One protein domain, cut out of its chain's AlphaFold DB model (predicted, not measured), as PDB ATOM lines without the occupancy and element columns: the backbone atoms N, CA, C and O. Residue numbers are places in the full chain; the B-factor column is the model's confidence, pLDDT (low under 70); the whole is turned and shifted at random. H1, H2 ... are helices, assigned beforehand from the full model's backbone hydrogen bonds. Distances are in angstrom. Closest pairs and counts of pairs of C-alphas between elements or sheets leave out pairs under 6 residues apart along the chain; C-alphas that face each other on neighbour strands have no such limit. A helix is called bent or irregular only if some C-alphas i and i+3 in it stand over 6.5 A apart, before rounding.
ATOM      1  N   ASP A   2      -3.803  34.880  37.059       80.81
ATOM      2  CA  ASP A   2      -5.149  34.787  36.499       80.81
ATOM      3  C   ASP A   2      -5.026  34.378  35.021       80.81
ATOM      4  O   ASP A   2      -5.135  35.210  34.130       80.81
ATOM      5  N   ILE A   3      -4.729  33.092  34.774       88.31
ATOM      6  CA  ILE A   3      -4.583  32.501  33.425       88.31
ATOM      7  C   ILE A   3      -5.714  32.970  32.496       88.31
ATOM      8  O   ILE A   3      -5.478  33.265  31.330       88.31
ATOM      9  N   ALA A   4      -6.938  33.087  33.021       89.06
ATOM     10  CA  ALA A   4      -8.072  33.626  32.281       89.06
ATOM     11  C   ALA A   4      -7.852  35.081  31.833       89.06
ATOM     12  O   ALA A   4      -8.056  35.379  30.660       89.06
ATOM     13  N   LYS A   5      -7.408  35.979  32.726       90.50
ATOM     14  CA  LYS A   5      -7.086  37.371  32.363       90.50
ATOM     15  C   LYS A   5      -5.950  37.449  31.357       90.50
ATOM     16  O   LYS A   5      -6.025  38.264  30.450       90.50
ATOM     17  N   GLU A   6      -4.925  36.615  31.503       93.19
ATOM     18  CA  GLU A   6      -3.792  36.611  30.575       93.19
ATOM     19  C   GLU A   6      -4.220  36.168  29.171       93.19
ATOM     20  O   GLU A   6      -3.934  36.859  28.198       93.19
ATOM     21  N   ILE A   7      -5.001  35.086  29.066       92.56
ATOM     22  CA  ILE A   7      -5.583  34.647  27.791       92.56
ATOM     23  C   ILE A   7      -6.468  35.744  27.191       92.56
ATOM     24  O   ILE A   7      -6.345  36.043  26.006       92.56
ATOM     25  N   LEU A   8      -7.336  36.371  27.990       93.50
ATOM     26  CA  LEU A   8      -8.195  37.462  27.521       93.50
ATOM     27  C   LEU A   8      -7.394  38.672  27.032       93.50
ATOM     28  O   LEU A   8      -7.753  39.253  26.011       93.50
ATOM     29  N   ALA A   9      -6.311  39.023  27.727       93.69
ATOM     30  CA  ALA A   9      -5.428  40.120  27.351       93.69
ATOM     31  C   ALA A   9      -4.683  39.826  26.041       93.69
ATOM     32  O   ALA A   9      -4.653  40.686  25.164       93.69
ATOM     33  N   ILE A  10      -4.145  38.611  25.874       93.56
ATOM     34  CA  ILE A  10      -3.464  38.192  24.636       93.56
ATOM     35  C   ILE A  10      -4.432  38.214  23.449       93.56
ATOM     36  O   ILE A  10      -4.091  38.697  22.374       93.56
ATOM     37  N   LEU A  11      -5.647  37.700  23.643       93.44
ATOM     38  CA  LEU A  11      -6.654  37.633  22.585       93.44
ATOM     39  C   LEU A  11      -7.337  38.980  22.318       93.44
ATOM     40  O   LEU A  11      -7.947  39.137  21.262       93.44
ATOM     41  N   ASN A  12      -7.250  39.924  23.259       94.12
ATOM     42  CA  ASN A  12      -7.959  41.203  23.253       94.12
ATOM     43  C   ASN A  12      -9.476  41.040  23.021       94.12
ATOM     44  O   ASN A  12     -10.074  41.677  22.151       94.12
ATOM     45  N   VAL A  13     -10.107  40.143  23.785       93.06
ATOM     46  CA  VAL A  13     -11.548  39.844  23.690       93.06
ATOM     47  C   VAL A  13     -12.234  39.892  25.052       93.06
ATOM     48  O   VAL A  13     -11.589  39.858  26.098       93.06
ATOM     49  N   LYS A  14     -13.571  39.945  25.049       92.31
ATOM     50  CA  LYS A  14     -14.389  39.800  26.261       92.31
ATOM     51  C   LYS A  14     -14.593  38.313  26.607       92.31
ATOM     52  O   LYS A  14     -14.565  37.483  25.698       92.31
ATOM     53  N   PRO A  15     -14.861  37.962  27.881       88.31
ATOM     54  CA  PRO A  15     -15.115  36.579  28.303       88.31
ATOM     55  C   PRO A  15     -16.161  35.833  27.464       88.31
ATOM     56  O   PRO A  15     -15.928  34.692  27.070       88.31
ATOM     57  N   ASP A  16     -17.271  36.490  27.122       90.25
ATOM     58  CA  ASP A  16     -18.371  35.871  26.368       90.25
ATOM     59  C   ASP A  16     -17.984  35.455  24.940       90.25
ATOM     60  O   ASP A  16     -18.634  34.593  24.349       90.25
ATOM     61  N   ASN A  17     -16.894  36.007  24.396       90.81
ATOM     62  CA  ASN A  17     -16.374  35.637  23.083       90.81
ATOM     63  C   ASN A  17     -15.663  34.271  23.083       90.81
ATOM     64  O   ASN A  17     -15.386  33.742  22.009       90.81
ATOM     65  N   LEU A  18     -15.375  33.685  24.252       92.69
ATOM     66  CA  LEU A  18     -14.715  32.378  24.383       92.69
ATOM     67  C   LEU A  18     -15.700  31.227  24.635       92.69
ATOM     68  O   LEU A  18     -15.407  30.269  25.359       92.69
ATOM     69  N   ARG A  19     -16.871  31.319  23.995       94.81
ATOM     70  CA  ARG A  19     -17.902  30.281  23.976       94.81
ATOM     71  C   ARG A  19     -17.972  29.619  22.602       94.81
ATOM     72  O   ARG A  19     -18.275  30.270  21.608       94.81
ATOM     73  N   PHE A  20     -17.745  28.310  22.560       95.00
ATOM     74  CA  PHE A  20     -17.652  27.522  21.326       95.00
ATOM     75  C   PHE A  20     -18.647  26.358  21.318       95.00
ATOM     76  O   PHE A  20     -19.306  26.052  22.318       95.00
ATOM     77  N   CYS A  21     -18.772  25.708  20.163       92.94
ATOM     78  CA  CYS A  21     -19.668  24.589  19.893       92.94
ATOM     79  C   CYS A  21     -21.126  24.946  20.207       92.94
ATOM     80  O   CYS A  21     -21.791  24.262  20.988       92.94
ATOM     81  N   ARG A  22     -21.612  26.043  19.606       90.81
ATOM     82  CA  ARG A  22     -22.957  26.615  19.846       90.81
ATOM     83  C   ARG A  22     -23.199  26.968  21.321       90.81
ATOM     84  O   ARG A  22     -24.265  26.696  21.863       90.81
ATOM     85  N   GLY A  23     -22.180  27.511  21.986       88.62
ATOM     86  CA  GLY A  23     -22.247  27.933  23.388       88.62
ATOM     87  C   GLY A  23     -22.154  26.805  24.419       88.62
ATOM     88  O   GLY A  23     -22.211  27.081  25.612       88.62
ATOM     89  N   ARG A  24     -21.979  25.545  23.997       90.19
ATOM     90  CA  ARG A  24     -21.847  24.393  24.911       90.19
ATOM     91  C   ARG A  24     -20.529  24.379  25.679       90.19
ATOM     92  O   ARG A  24     -20.414  23.679  26.682       90.19
ATOM     93  N   ILE A  25     -19.519  25.082  25.175       93.56
ATOM     94  CA  ILE A  25     -18.177  25.084  25.746       93.56
ATOM     95  C   ILE A  25     -17.791  26.514  26.083       93.56
ATOM     96  O   ILE A  25     -17.367  27.262  25.211       93.56
ATOM     97  N   ASP A  26     -17.893  26.860  27.362       92.81
ATOM     98  CA  ASP A  26     -17.177  27.996  27.937       92.81
ATOM     99  C   ASP A  26     -15.736  27.564  28.253       92.81
ATOM    100  O   ASP A  26     -15.513  26.626  29.031       92.81
ATOM    101  N   VAL A  27     -14.762  28.198  27.594       90.44
ATOM    102  CA  VAL A  27     -13.331  27.915  27.780       90.44
ATOM    103  C   VAL A  27     -12.847  28.383  29.149       90.44
ATOM    104  O   VAL A  27     -12.076  27.674  29.798       90.44
ATOM    105  N   LEU A  28     -13.300  29.551  29.600       88.81
ATOM    106  CA  LEU A  28     -12.803  30.194  30.813       88.81
ATOM    107  C   LEU A  28     -13.411  29.613  32.084       88.81
ATOM    108  O   LEU A  28     -12.770  29.678  33.132       88.81
ATOM    109  N   GLU A  29     -14.582  28.976  32.006       86.12
ATOM    110  CA  GLU A  29     -15.207  28.296  33.148       86.12
ATOM    111  C   GLU A  29     -14.235  27.318  33.843       86.12
ATOM    112  O   GLU A  29     -14.213  27.204  35.068       86.12
ATOM    113  N   ALA A  30     -13.356  26.652  33.082       77.00
ATOM    114  CA  ALA A  30     -12.323  25.782  33.646       77.00
ATOM    115  C   ALA A  30     -11.311  26.522  34.538       77.00
ATOM    116  O   ALA A  30     -10.876  25.969  35.552       77.00
ATOM    117  N   CYS A  31     -10.942  27.750  34.168       76.56
ATOM    118  CA  CYS A  31     -10.063  28.612  34.955       76.56
ATOM    119  C   CYS A  31     -10.782  29.154  36.194       76.56
ATOM    120  O   CYS A  31     -10.202  29.165  37.278       76.56
ATOM    121  N   LEU A  32     -12.041  29.574  36.033       74.12
ATOM    122  CA  LEU A  32     -12.846  30.184  37.098       74.12
ATOM    123  C   LEU A  32     -13.184  29.185  38.209       74.12
ATOM    124  O   LEU A  32     -13.139  29.532  39.385       74.12
ATOM    125  N   ASN A  33     -13.420  27.923  37.850       73.94
ATOM    126  CA  ASN A  33     -13.744  26.865  38.809       73.94
ATOM    127  C   ASN A  33     -12.506  26.241  39.481       73.94
ATOM    128  O   ASN A  33     -12.629  25.232  40.174       73.94
ATOM    129  N   GLY A  34     -11.301  26.782  39.245       65.19
ATOM    130  CA  GLY A  34     -10.057  26.282  39.846       65.19
ATOM    131  C   GLY A  34      -9.721  24.836  39.463       65.19
ATOM    132  O   GLY A  34      -9.043  24.128  40.209       65.19
ATOM    133  N   ASN A  35     -10.218  24.358  38.318       70.81
ATOM    134  CA  ASN A  35     -10.067  22.961  37.944       70.81
ATOM    135  C   ASN A  35      -8.676  22.711  37.344       70.81
ATOM    136  O   ASN A  35      -8.444  22.856  36.140       70.81
ATOM    137  N   ASP A  36      -7.762  22.258  38.203       68.56
ATOM    138  CA  ASP A  36      -6.373  21.918  37.877       68.56
ATOM    139  C   ASP A  36      -6.223  20.942  36.694       68.56
ATOM    140  O   ASP A  36      -5.155  20.892  36.081       68.56
ATOM    141  N   ARG A  37      -7.277  20.193  36.325       73.19
ATOM    142  CA  ARG A  37      -7.279  19.319  35.138       73.19
ATOM    143  C   ARG A  37      -6.986  20.085  33.848       73.19
ATOM    144  O   ARG A  37      -6.428  19.500  32.926       73.19
ATOM    145  N   TYR A  38      -7.375  21.355  33.778       84.94
ATOM    146  CA  TYR A  38      -7.222  22.179  32.579       84.94
ATOM    147  C   TYR A  38      -6.021  23.117  32.639       84.94
ATOM    148  O   TYR A  38      -5.566  23.591  31.603       84.94
ATOM    149  N   ARG A  39      -5.477  23.344  33.840       84.69
ATOM    150  CA  ARG A  39      -4.356  24.258  34.068       84.69
ATOM    151  C   ARG A  39      -3.133  23.913  33.217       84.69
ATOM    152  O   ARG A  39      -2.538  24.804  32.634       84.69
ATOM    153  N   ASP A  40      -2.811  22.627  33.107       84.88
ATOM    154  CA  ASP A  40      -1.715  22.137  32.261       84.88
ATOM    155  C   ASP A  40      -1.907  22.512  30.781       84.88
ATOM    156  O   ASP A  40      -0.986  23.003  30.139       84.88
ATOM    157  N   MET A  41      -3.126  22.366  30.248       91.31
ATOM    158  CA  MET A  41      -3.428  22.755  28.867       91.31
ATOM    159  C   MET A  41      -3.291  24.263  28.663       91.31
ATOM    160  O   MET A  41      -2.736  24.685  27.656       91.31
ATOM    161  N   PHE A  42      -3.751  25.074  29.616       92.06
ATOM    162  CA  PHE A  42      -3.602  26.523  29.512       92.06
ATOM    163  C   PHE A  42      -2.152  26.987  29.625       92.06
ATOM    164  O   PHE A  42      -1.760  27.862  28.864       92.06
ATOM    165  N   ASN A  43      -1.352  26.382  30.506       90.62
ATOM    166  CA  ASN A  43       0.076  26.682  30.588       90.62
ATOM    167  C   ASN A  43       0.763  26.427  29.240       90.62
ATOM    168  O   ASN A  43       1.461  27.301  28.749       90.62
ATOM    169  N   VAL A  44       0.465  25.299  28.583       91.06
ATOM    170  CA  VAL A  44       0.998  25.014  27.239       91.06
ATOM    171  C   VAL A  44       0.576  26.079  26.221       91.06
ATOM    172  O   VAL A  44       1.376  26.478  25.382       91.06
ATOM    173  N   LEU A  45      -0.670  26.564  26.279       93.25
ATOM    174  CA  LEU A  45      -1.128  27.633  25.385       93.25
ATOM    175  C   LEU A  45      -0.424  28.970  25.652       93.25
ATOM    176  O   LEU A  45      -0.139  29.690  24.698       93.25
ATOM    177  N   LEU A  46      -0.125  29.288  26.913       93.44
ATOM    178  CA  LEU A  46       0.630  30.486  27.292       93.44
ATOM    179  C   LEU A  46       2.111  30.379  26.894       93.44
ATOM    180  O   LEU A  46       2.669  31.336  26.357       93.44
ATOM    181  N   ASP A  47       2.721  29.200  27.030       91.75
ATOM    182  CA  ASP A  47       4.067  28.927  26.505       91.75
ATOM    183  C   ASP A  47       4.109  29.095  24.977       91.75
ATOM    184  O   ASP A  47       5.135  29.438  24.390       91.75
ATOM    185  N   HIS A  48       2.973  28.864  24.316       90.94
ATOM    186  CA  HIS A  48       2.771  29.016  22.879       90.94
ATOM    187  C   HIS A  48       2.033  30.322  22.533       90.94
ATOM    188  O   HIS A  48       1.320  30.375  21.528       90.94
ATOM    189  N   LYS A  49       2.192  31.385  23.340       90.94
ATOM    190  CA  LYS A  49       1.447  32.653  23.197       90.94
ATOM    191  C   LYS A  49       1.488  33.271  21.800       90.94
ATOM    192  O   LYS A  49       0.520  33.900  21.396       90.94
ATOM    193  N   THR A  50       2.563  33.065  21.039       88.88
ATOM    194  CA  THR A  50       2.683  33.536  19.647       88.88
ATOM    195  C   THR A  50       1.634  32.926  18.716       88.88
ATOM    196  O   THR A  50       1.282  33.547  17.720       88.88
ATOM    197  N   TYR A  51       1.115  31.739  19.047       88.81
ATOM    198  CA  TYR A  51       0.083  31.028  18.291       88.81
ATOM    199  C   TYR A  51      -1.327  31.202  18.866       88.81
ATOM    200  O   TYR A  51      -2.294  30.713  18.278       88.81
ATOM    201  N   LEU A  52      -1.462  31.873  20.013       91.69
ATOM    202  CA  LEU A  52      -2.729  32.036  20.711       91.69
ATOM    203  C   LEU A  52      -3.557  33.153  20.061       91.69
ATOM    204  O   LEU A  52      -3.311  34.334  20.278       91.69
ATOM    205  N   SER A  53      -4.558  32.777  19.263       92.75
ATOM    206  CA  SER A  53      -5.443  33.717  18.564       92.75
ATOM    207  C   SER A  53      -6.891  33.232  18.542       92.75
ATOM    208  O   SER A  53      -7.164  32.043  18.711       92.75
ATOM    209  N   MET A  54      -7.848  34.127  18.273       93.94
ATOM    210  CA  MET A  54      -9.246  33.714  18.070       93.94
ATOM    211  C   MET A  54      -9.385  32.738  16.897       93.94
ATOM    212  O   MET A  54     -10.165  31.792  16.968       93.94
ATOM    213  N   THR A  55      -8.572  32.909  15.849       93.50
ATOM    214  CA  THR A  55      -8.528  31.976  14.720       93.50
ATOM    215  C   THR A  55      -8.102  30.577  15.161       93.50
ATOM    216  O   THR A  55      -8.709  29.615  14.697       93.50
ATOM    217  N   LEU A  56      -7.142  30.439  16.088       94.62
ATOM    218  CA  LEU A  56      -6.775  29.138  16.659       94.62
ATOM    219  C   LEU A  56      -8.006  28.439  17.250       94.62
ATOM    220  O   LEU A  56      -8.312  27.316  16.856       94.62
ATOM    221  N   PHE A  57      -8.752  29.117  18.126       95.75
ATOM    222  CA  PHE A  57      -9.933  28.532  18.766       95.75
ATOM    223  C   PHE A  57     -11.047  28.187  17.770       95.75
ATOM    224  O   PHE A  57     -11.591  27.083  17.824       95.75
ATOM    225  N   THR A  58     -11.360  29.080  16.826       95.62
ATOM    226  CA  THR A  58     -12.368  28.816  15.785       95.62
ATOM    227  C   THR A  58     -11.975  27.626  14.907       95.62
ATOM    228  O   THR A  58     -12.813  26.794  14.559       95.62
ATOM    229  N   ARG A  59     -10.691  27.496  14.557       96.12
ATOM    230  CA  ARG A  59     -10.199  26.344  13.792       96.12
ATOM    231  C   ARG A  59     -10.226  25.061  14.614       96.12
ATOM    232  O   ARG A  59     -10.621  24.025  14.086       96.12
ATOM    233  N   SER A  60      -9.908  25.114  15.904       97.25
ATOM    234  CA  SER A  60     -10.060  23.967  16.807       97.25
ATOM    235  C   SER A  60     -11.512  23.524  16.969       97.25
ATOM    236  O   SER A  60     -11.768  22.325  17.019       97.25
ATOM    237  N   GLU A  61     -12.473  24.451  16.985       97.81
ATOM    238  CA  GLU A  61     -13.902  24.112  16.954       97.81
ATOM    239  C   GLU A  61     -14.260  23.350  15.674       97.81
ATOM    240  O   GLU A  61     -14.934  22.320  15.737       97.81
ATOM    241  N   GLN A  62     -13.784  23.815  14.516       97.06
ATOM    242  CA  GLN A  62     -13.998  23.122  13.241       97.06
ATOM    243  C   GLN A  62     -13.394  21.713  13.257       97.06
ATOM    244  O   GLN A  62     -14.070  20.768  12.855       97.06
ATOM    245  N   LEU A  63     -12.166  21.557  13.769       97.19
ATOM    246  CA  LEU A  63     -11.520  20.249  13.913       97.19
ATOM    247  C   LEU A  63     -12.304  19.316  14.833       97.19
ATOM    248  O   LEU A  63     -12.518  18.161  14.475       97.19
ATOM    249  N   LEU A  64     -12.748  19.802  15.997       97.81
ATOM    250  CA  LEU A  64     -13.506  18.987  16.945       97.81
ATOM    251  C   LEU A  64     -14.854  18.561  16.359       97.81
ATOM    252  O   LEU A  64     -15.232  17.398  16.476       97.81
ATOM    253  N   ASN A  65     -15.567  19.484  15.707       97.31
ATOM    254  CA  ASN A  65     -16.835  19.176  15.050       97.31
ATOM    255  C   ASN A  65     -16.649  18.142  13.936       97.31
ATOM    256  O   ASN A  65     -17.474  17.243  13.799       97.31
ATOM    257  N   GLU A  66     -15.575  18.243  13.154       97.31
ATOM    258  CA  GLU A  66     -15.276  17.267  12.110       97.31
ATOM    259  C   GLU A  66     -14.918  15.902  12.710       97.31
ATOM    260  O   GLU A  66     -15.538  14.901  12.364       97.31
ATOM    261  N   ALA A  67     -14.011  15.855  13.690       97.12
ATOM    262  CA  ALA A  67     -13.671  14.628  14.409       97.12
ATOM    263  C   ALA A  67     -14.905  13.961  15.044       97.12
ATOM    264  O   ALA A  67     -15.019  12.735  15.042       97.12
ATOM    265  N   HIS A  68     -15.854  14.756  15.545       96.69
ATOM    266  CA  HIS A  68     -17.113  14.257  16.083       96.69
ATOM    267  C   HIS A  68     -17.997  13.597  15.016       96.69
ATOM    268  O   HIS A  68     -18.535  12.520  15.270       96.69
ATOM    269  N   LYS A  69     -18.105  14.184  13.813       97.00
ATOM    270  CA  LYS A  69     -18.841  13.575  12.685       97.00
ATOM    271  C   LYS A  69     -18.266  12.218  12.283       97.00
ATOM    272  O   LYS A  69     -19.024  11.328  11.927       97.00
ATOM    273  N   HIS A  70     -16.945  12.058  12.372       95.31
ATOM    274  CA  HIS A  70     -16.249  10.794  12.088       95.31
ATOM    275  C   HIS A  70     -16.209   9.834  13.289       95.31
ATOM    276  O   HIS A  70     -15.503   8.830  13.247       95.31
ATOM    277  N   HIS A  71     -16.931  10.126  14.377       95.19
ATOM    278  CA  HIS A  71     -16.952   9.324  15.610       95.19
ATOM    279  C   HIS A  71     -15.572   9.120  16.267       95.19
ATOM    280  O   HIS A  71     -15.336   8.131  16.964       95.19
ATOM    281  N   LEU A  72     -14.655  10.071  16.072       95.75
ATOM    282  CA  LEU A  72     -13.305  10.049  16.648       95.75
ATOM    283  C   LEU A  72     -13.206  10.819  17.975       95.75
ATOM    284  O   LEU A  72     -12.230  10.649  18.706       95.75
ATOM    285  N   ALA A  73     -14.191  11.670  18.271       95.56
ATOM    286  CA  ALA A  73     -14.174  12.620  19.380       95.56
ATOM    287  C   ALA A  73     -15.589  12.932  19.905       95.56
ATOM    288  O   ALA A  73     -16.574  12.889  19.159       95.56
ATOM    289  N   TYR A  74     -15.691  13.317  21.177       94.50
ATOM    290  CA  TYR A  74     -16.912  13.872  21.767       94.50
ATOM    291  C   TYR A  74     -16.840  15.395  21.880       94.50
ATOM    292  O   TYR A  74     -15.813  15.969  22.242       94.50
ATOM    293  N   ILE A  75     -17.974  16.068  21.665       95.31
ATOM    294  CA  ILE A  75     -18.079  17.509  21.912       95.31
ATOM    295  C   ILE A  75     -18.133  17.752  23.421       95.31
ATOM    296  O   ILE A  75     -19.158  17.546  24.068       95.31
ATOM    297  N   GLY A  76     -17.026  18.231  23.978       94.56
ATOM    298  CA  GLY A  76     -16.943  18.647  25.370       94.56
ATOM    299  C   GLY A  76     -15.677  19.442  25.653       94.56
ATOM    300  O   GLY A  76     -14.683  19.333  24.934       94.56
ATOM    301  N   ARG A  77     -15.692  20.227  26.736       93.81
ATOM    302  CA  ARG A  77     -14.597  21.142  27.109       93.81
ATOM    303  C   ARG A  77     -13.225  20.470  27.155       93.81
ATOM    304  O   ARG A  77     -12.233  21.059  26.741       93.81
ATOM    305  N   PHE A  78     -13.166  19.239  27.663       92.38
ATOM    306  CA  PHE A  78     -11.917  18.485  27.773       92.38
ATOM    307  C   PHE A  78     -11.314  18.138  26.412       92.38
ATOM    308  O   PHE A  78     -10.125  18.360  26.204       92.38
ATOM    309  N   GLU A  79     -12.124  17.656  25.473       95.44
ATOM    310  CA  GLU A  79     -11.646  17.366  24.120       95.44
ATOM    311  C   GLU A  79     -11.361  18.628  23.320       95.44
ATOM    312  O   GLU A  79     -10.379  18.673  22.582       95.44
ATOM    313  N   PHE A  80     -12.161  19.677  23.518       96.88
ATOM    314  CA  PHE A  80     -11.930  20.967  22.887       96.88
ATOM    315  C   PHE A  80     -10.573  21.550  23.272       96.88
ATOM    316  O   PHE A  80      -9.772  21.843  22.391       96.88
ATOM    317  N   LEU A  81     -10.256  21.632  24.565       95.69
ATOM    318  CA  LEU A  81      -8.968  22.172  25.009       95.69
ATOM    319  C   LEU A  81      -7.780  21.324  24.539       95.69
ATOM    320  O   LEU A  81      -6.774  21.880  24.104       95.69
ATOM    321  N   HIS A  82      -7.908  19.995  24.519       96.56
ATOM    322  CA  HIS A  82      -6.880  19.141  23.919       96.56
ATOM    323  C   HIS A  82      -6.744  19.346  22.404       96.56
ATOM    324  O   HIS A  82      -5.629  19.286  21.884       96.56
ATOM    325  N   THR A  83      -7.838  19.637  21.696       97.56
ATOM    326  CA  THR A  83      -7.812  19.986  20.266       97.56
ATOM    327  C   THR A  83      -7.107  21.328  20.041       97.56
ATOM    328  O   THR A  83      -6.279  21.433  19.137       97.56
ATOM    329  N   VAL A  84      -7.358  22.332  20.893       97.06
ATOM    330  CA  VAL A  84      -6.666  23.638  20.855       97.06
ATOM    331  C   VAL A  84      -5.168  23.469  21.089       97.06
ATOM    332  O   VAL A  84      -4.359  23.946  20.293       97.06
ATOM    333  N   VAL A  85      -4.782  22.721  22.126       95.94
ATOM    334  CA  VAL A  85      -3.371  22.419  22.412       95.94
ATOM    335  C   VAL A  85      -2.718  21.658  21.260       95.94
ATOM    336  O   VAL A  85      -1.602  21.989  20.868       95.94
ATOM    337  N   SER A  86      -3.401  20.662  20.692       95.94
ATOM    338  CA  SER A  86      -2.882  19.883  19.560       95.94
ATOM    339  C   SER A  86      -2.601  20.775  18.356       95.94
ATOM    340  O   SER A  86      -1.511  20.714  17.793       95.94
ATOM    341  N   LEU A  87      -3.550  21.645  17.999       95.31
ATOM    342  CA  LEU A  87      -3.384  22.583  16.892       95.31
ATOM    343  C   LEU A  87      -2.245  23.574  17.160       95.31
ATOM    344  O   LEU A  87      -1.408  23.784  16.288       95.31
ATOM    345  N   SER A  88      -2.158  24.117  18.377       94.12
ATOM    346  CA  SER A  88      -1.055  24.992  18.793       94.12
ATOM    347  C   SER A  88       0.313  24.307  18.648       94.12
ATOM    348  O   SER A  88       1.244  24.896  18.103       94.12
ATOM    349  N   CYS A  89       0.432  23.039  19.056       92.00
ATOM    350  CA  CYS A  89       1.668  22.268  18.899       92.00
ATOM    351  C   CYS A  89       1.998  21.994  17.426       92.00
ATOM    352  O   CYS A  89       3.158  22.091  17.040       92.00
ATOM    353  N   ILE A  90       0.999  21.683  16.591       91.31
ATOM    354  CA  ILE A  90       1.204  21.497  15.146       91.31
ATOM    355  C   ILE A  90       1.762  22.778  14.522       91.31
ATOM    356  O   ILE A  90       2.723  22.702  13.764       91.31
ATOM    357  N   LEU A  91       1.202  23.943  14.853       89.75
ATOM    358  CA  LEU A  91       1.690  25.220  14.328       89.75
ATOM    359  C   LEU A  91       3.120  25.520  14.788       89.75
ATOM    360  O   LEU A  91       3.953  25.892  13.966       89.75
ATOM    361  N   LYS A  92       3.412  25.301  16.076       87.75
ATOM    362  CA  LYS A  92       4.754  25.488  16.638       87.75
ATOM    363  C   LYS A  92       5.795  24.608  15.957       87.75
ATOM    364  O   LYS A  92       6.838  25.101  15.549       87.75
ATOM    365  N   ASN A  93       5.490  23.325  15.790       81.56
ATOM    366  CA  ASN A  93       6.423  22.355  15.221       81.56
ATOM    367  C   ASN A  93       6.662  22.549  13.712       81.56
ATOM    368  O   ASN A  93       7.577  21.939  13.173       81.56
ATOM    369  N   ASN A  94       5.843  23.356  13.029       76.00
ATOM    370  CA  ASN A  94       5.993  23.666  11.603       76.00
ATOM    371  C   ASN A  94       6.445  25.123  11.351       76.00
ATOM    372  O   ASN A  94       6.325  25.584  10.221       76.00
ATOM    373  N   GLU A  95       6.907  25.842  12.390       67.00
ATOM    374  CA  GLU A  95       7.458  27.219  12.352       67.00
ATOM    375  C   GLU A  95       6.705  28.214  11.440       67.00
ATOM    376  O   GLU A  95       7.281  29.106  10.824       67.00
ATOM    377  N   GLY A  96       5.385  28.070  11.340       60.84
ATOM    378  CA  GLY A  96       4.586  28.839  10.394       60.84
ATOM    379  C   GLY A  96       4.038  30.146  10.966       60.84
ATOM    380  O   GLY A  96       3.687  30.235  12.144       60.84
ATOM    381  N   HIS A  97       3.858  31.150  10.102       63.78
ATOM    382  CA  HIS A  97       3.003  32.302  10.395       63.78
ATOM    383  C   HIS A  97       1.567  31.818  10.670       63.78
ATOM    384  O   HIS A  97       0.882  31.354   9.758       63.78
ATOM    385  N   VAL A  98       1.109  31.940  11.921       69.62
ATOM    386  CA  VAL A  98      -0.178  31.421  12.441       69.62
ATOM    387  C   VAL A  98      -1.338  31.671  11.489       69.62
ATOM    388  O   VAL A  98      -2.056  30.747  11.110       69.62
ATOM    389  N   ASP A  99      -1.496  32.926  11.085       68.94
ATOM    390  CA  ASP A  99      -2.607  33.365  10.254       68.94
ATOM    391  C   ASP A  99      -2.540  32.781   8.847       68.94
ATOM    392  O   ASP A  99      -3.559  32.348   8.314       68.94
ATOM    393  N   PHE A 100      -1.343  32.709   8.265       69.69
ATOM    394  CA  PHE A 100      -1.136  32.089   6.962       69.69
ATOM    395  C   PHE A 100      -1.456  30.592   7.019       69.69
ATOM    396  O   PHE A 100      -2.242  30.091   6.215       69.69
ATOM    397  N   CYS A 101      -0.937  29.878   8.020       73.50
ATOM    398  CA  CYS A 101      -1.166  28.442   8.169       73.50
ATOM    399  C   CYS A 101      -2.638  28.107   8.448       73.50
ATOM    400  O   CYS A 101      -3.181  27.181   7.850       73.50
ATOM    401  N   LEU A 102      -3.313  28.867   9.316       78.88
ATOM    402  CA  LEU A 102      -4.718  28.629   9.677       78.88
ATOM    403  C   LEU A 102      -5.729  29.126   8.630       78.88
ATOM    404  O   LEU A 102      -6.919  28.801   8.726       78.88
ATOM    405  N   LYS A 103      -5.297  29.913   7.642       75.62
ATOM    406  CA  LYS A 103      -6.138  30.344   6.513       75.62
ATOM    407  C   LYS A 103      -5.871  29.495   5.274       75.62
ATOM    408  O   LYS A 103      -6.810  28.909   4.746       75.62
ATOM    409  N   THR A 104      -4.611  29.375   4.871       72.62
ATOM    410  CA  THR A 104      -4.202  28.764   3.598       72.62
ATOM    411  C   THR A 104      -3.931  27.266   3.732       72.62
ATOM    412  O   THR A 104      -4.366  26.480   2.897       72.62
ATOM    413  N   SER A 105      -3.263  26.842   4.807       83.94
ATOM    414  CA  SER A 105      -2.837  25.443   5.002       83.94
ATOM    415  C   SER A 105      -3.763  24.637   5.917       83.94
ATOM    416  O   SER A 105      -3.494  23.470   6.209       83.94
ATOM    417  N   PHE A 106      -4.867  25.232   6.379       90.00
ATOM    418  CA  PHE A 106      -5.772  24.586   7.325       90.00
ATOM    419  C   PHE A 106      -6.361  23.257   6.824       90.00
ATOM    420  O   PHE A 106      -6.433  22.336   7.635       90.00
ATOM    421  N   PRO A 107      -6.732  23.088   5.535       92.69
ATOM    422  CA  PRO A 107      -7.164  21.786   5.028       92.69
ATOM    423  C   PRO A 107      -6.129  20.680   5.273       92.69
ATOM    424  O   PRO A 107      -6.471  19.644   5.834       92.69
ATOM    425  N   SER A 108      -4.851  20.933   4.979       90.75
ATOM    426  CA  SER A 108      -3.769  19.967   5.210       90.75
ATOM    427  C   SER A 108      -3.542  19.684   6.698       90.75
ATOM    428  O   SER A 108      -3.338  18.535   7.086       90.75
ATOM    429  N   ILE A 109      -3.626  20.712   7.553       92.31
ATOM    430  CA  ILE A 109      -3.537  20.552   9.015       92.31
ATOM    431  C   ILE A 109      -4.699  19.703   9.543       92.31
ATOM    432  O   ILE A 109      -4.494  18.828  10.387       92.31
ATOM    433  N   LYS A 110      -5.913  19.943   9.041       94.81
ATOM    434  CA  LYS A 110      -7.106  19.167   9.382       94.81
ATOM    435  C   LYS A 110      -6.925  17.704   9.005       94.81
ATOM    436  O   LYS A 110      -7.127  16.845   9.859       94.81
ATOM    437  N   ASP A 111      -6.507  17.422   7.775       95.12
ATOM    438  CA  ASP A 111      -6.321  16.049   7.300       95.12
ATOM    439  C   ASP A 111      -5.233  15.325   8.106       95.12
ATOM    440  O   ASP A 111      -5.409  14.173   8.512       95.12
ATOM    441  N   TYR A 112      -4.140  16.024   8.430       93.06
ATOM    442  CA  TYR A 112      -3.095  15.507   9.311       93.06
ATOM    443  C   TYR A 112      -3.622  15.187  10.719       93.06
ATOM    444  O   TYR A 112      -3.389  14.088  11.232       93.06
ATOM    445  N   TYR A 113      -4.368  16.108  11.335       95.06
ATOM    446  CA  TYR A 113      -4.942  15.913  12.667       95.06
ATOM    447  C   TYR A 113      -5.951  14.756  12.703       95.06
ATOM    448  O   TYR A 113      -5.888  13.915  13.599       95.06
ATOM    449  N   LEU A 114      -6.841  14.661  11.709       96.75
ATOM    450  CA  LEU A 114      -7.802  13.558  11.605       96.75
ATOM    451  C   LEU A 114      -7.090  12.214  11.415       96.75
ATOM    452  O   LEU A 114      -7.435  11.246  12.085       96.75
ATOM    453  N   LYS A 115      -6.034  12.160  10.593       95.81
ATOM    454  CA  LYS A 115      -5.209  10.953  10.436       95.81
ATOM    455  C   LYS A 115      -4.545  10.531  11.750       95.81
ATOM    456  O   LYS A 115      -4.473   9.336  12.036       95.81
ATOM    457  N   LEU A 116      -4.064  11.488  12.551       95.19
ATOM    458  CA  LEU A 116      -3.544  11.200  13.889       95.19
ATOM    459  C   LEU A 116      -4.637  10.659  14.812       95.19
ATOM    460  O   LEU A 116      -4.390   9.668  15.490       95.19
ATOM    461  N   LEU A 117      -5.830  11.259  14.822       96.69
ATOM    462  CA  LEU A 117      -6.954  10.775  15.628       96.69
ATOM    463  C   LEU A 117      -7.374   9.354  15.244       96.69
ATOM    464  O   LEU A 117      -7.551   8.532  16.138       96.69
ATOM    465  N   THR A 118      -7.477   9.038  13.951       97.50
ATOM    466  CA  THR A 118      -7.797   7.679  13.487       97.50
ATOM    467  C   THR A 118      -6.771   6.672  14.002       97.50
ATOM    468  O   THR A 118      -7.138   5.718  14.682       97.50
ATOM    469  N   LYS A 119      -5.473   6.945  13.807       96.12
ATOM    470  CA  LYS A 119      -4.396   6.094  14.342       96.12
ATOM    471  C   LYS A 119      -4.430   6.002  15.866       96.12
ATOM    472  O   LYS A 119      -4.224   4.938  16.436       96.12
ATOM    473  N   GLY A 120      -4.678   7.118  16.546       96.25
ATOM    474  CA  GLY A 120      -4.787   7.158  18.000       96.25
ATOM    475  C   GLY A 120      -5.938   6.293  18.505       96.25
ATOM    476  O   GLY A 120      -5.782   5.612  19.515       96.25
ATOM    477  N   LYS A 121      -7.064   6.280  17.784       96.44
ATOM    478  CA  LYS A 121      -8.215   5.434  18.086       96.44
ATOM    479  C   LYS A 121      -7.893   3.955  17.885       96.44
ATOM    480  O   LYS A 121      -8.170   3.178  18.787       96.44
ATOM    481  N   GLU A 122      -7.255   3.581  16.779       96.12
ATOM    482  CA  GLU A 122      -6.815   2.196  16.530       96.12
ATOM    483  C   GLU A 122      -5.924   1.671  17.666       96.12
ATOM    484  O   GLU A 122      -6.149   0.590  18.210       96.12
ATOM    485  N   VAL A 123      -4.937   2.472  18.080       95.19
ATOM    486  CA  VAL A 123      -4.012   2.112  19.165       95.19
ATOM    487  C   VAL A 123      -4.732   2.073  20.521       95.19
ATOM    488  O   VAL A 123      -4.488   1.178  21.330       95.19
ATOM    489  N   ALA A 124      -5.653   3.006  20.774       94.38
ATOM    490  CA  ALA A 124      -6.466   3.012  21.985       94.38
ATOM    491  C   ALA A 124      -7.395   1.787  22.067       94.38
ATOM    492  O   ALA A 124      -7.517   1.187  23.136       94.38
ATOM    493  N   ASP A 125      -8.020   1.399  20.957       93.56
ATOM    494  CA  ASP A 125      -8.891   0.228  20.888       93.56
ATOM    495  C   ASP A 125      -8.076  -1.056  21.140       93.56
ATOM    496  O   ASP A 125      -8.499  -1.893  21.937       93.56
ATOM    497  N   TYR A 126      -6.857  -1.163  20.589       92.25
ATOM    498  CA  TYR A 126      -5.921  -2.255  20.902       92.25
ATOM    499  C   TYR A 126      -5.545  -2.320  22.393       92.25
ATOM    500  O   TYR A 126      -5.545  -3.395  22.995       92.25
ATOM    501  N   ASN A 127      -5.235  -1.180  23.022       91.00
ATOM    502  CA  ASN A 127      -4.931  -1.169  24.455       91.00
ATOM    503  C   ASN A 127      -6.139  -1.583  25.291       91.00
ATOM    504  O   ASN A 127      -5.978  -2.301  26.272       91.00
ATOM    505  N   ALA A 128      -7.344  -1.165  24.896       88.44
ATOM    506  CA  ALA A 128      -8.564  -1.551  25.590       88.44
ATOM    507  C   ALA A 128      -8.820  -3.065  25.511       88.44
ATOM    508  O   ALA A 128      -9.179  -3.659  26.526       88.44
ATOM    509  N   THR A 129      -8.615  -3.695  24.347       88.31
ATOM    510  CA  THR A 129      -8.761  -5.155  24.193       88.31
ATOM    511  C   THR A 129      -7.659  -5.938  24.902       88.31
ATOM    512  O   THR A 129      -7.905  -7.051  25.353       88.31
ATOM    513  N   SER A 130      -6.472  -5.347  25.043       84.88
ATOM    514  CA  SER A 130      -5.314  -5.947  25.722       84.88
ATOM    515  C   SER A 130      -5.246  -5.629  27.223       84.88
ATOM    516  O   SER A 130      -4.219  -5.877  27.851       84.88
ATOM    517  N   GLU A 131      -6.297  -5.026  27.793       82.06
ATOM    518  CA  GLU A 131      -6.367  -4.577  29.195       82.06
ATOM    519  C   GLU A 131      -5.206  -3.657  29.629       82.06
ATOM    520  O   GLU A 131      -4.844  -3.562  30.805       82.06
ATOM    521  N   LEU A 132      -4.625  -2.932  28.672       84.00
ATOM    522  CA  LEU A 132      -3.566  -1.966  28.916       84.00
ATOM    523  C   LEU A 132      -4.149  -0.596  29.303       84.00
ATOM    524  O   LEU A 132      -5.226  -0.208  28.837       84.00
TER     525      LEU A 132
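Overview. This is residues 2 to 132 of the 237 residues of an uncharacterized protein of Steinernema carpocapsae (UniProt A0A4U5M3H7). Two helices, H5 and H6, cross steeply at the core; H4 runs side by side with H6, the small helices H1 and H2 lie at one end of the long axis, and the long helix H8 leaves H5 toward the other end as an arm whose tip, residues 125 to 131, sticks out. The short helix H3 sits beside H1, and H7 packs on the first part of H5. The printed part has 131 residues with eight named helices, H1 to H8 in order along the chain, and no named strand; the class is all helix. The whole is compact, with a radius of gyration of the C-alphas of 15.0 A and spans of 45 by 35 by 27 A.

Arrangement. H1, residues 3 to 11, and H2, residues 15 to 18, are close but not clearly touching, with the C-alphas of Leu 8 and Pro 15 closest at 7.0 A. Beyond H2, residues 19 to 20 pair with residues 25 to 26, antiparallel. H3, residues 29 to 32, only just touches H1, with 3 pairs of C-alphas within 8 A, the closest being Ala 4 and Cys 31 at 6.0 A. H4, residues 36 to 47, touches H6, residues 77 to 93, at a shallow tilt of 24 degrees, the same way; the closest C-alphas are those of Leu 45 and Val 85, 6.4 A apart. H5, residues 54 to 69, touches H6 at a steep tilt of 63 degrees, opposite ways, with the C-alphas of Ser 60 and Val 84 closest at 5.3 A. With residues 55 to 59 alone, H5 touches H7, residues 98 to 103; the C-alphas of Thr 55 and Leu 102 are closest at 7.2 A. Residues 110 to 117 of H8, residues 106 to 129, touch residues 63 to 67 of H5 at a steep tilt of 48 degrees, the same way; the closest C-alphas are those of Leu 63 and Lys 110, 6.4 A apart. H1 and H8 are apart. Every O i to N i+4 pair is within hydrogen-bond range in H1, H5, H6, H7 and H8; in H4 6 of 8 are, and H2 and H3 are too short for such a pair.

Along the chain. H1 begins at C-alpha 3, (-4.583, 32.501, 33.425), and is 12.2 A long. H4, 17.0 A, is only just irregular: C-alphas 37 and 40 are 6.9 A apart. H5 measures 22.9 A and H6 24.2 A. H8 measures 34.3 A and ends at C-alpha 129, (-8.761, -5.155, 24.193).

Size, cuts and confidence. The two C-alphas farthest apart, those of Asn 12 and Ser 130, are 47.3 A from each other. The printed part has no cut, and no link is long. Confidence is under 70 at residues 34, 36 and 95 to 100.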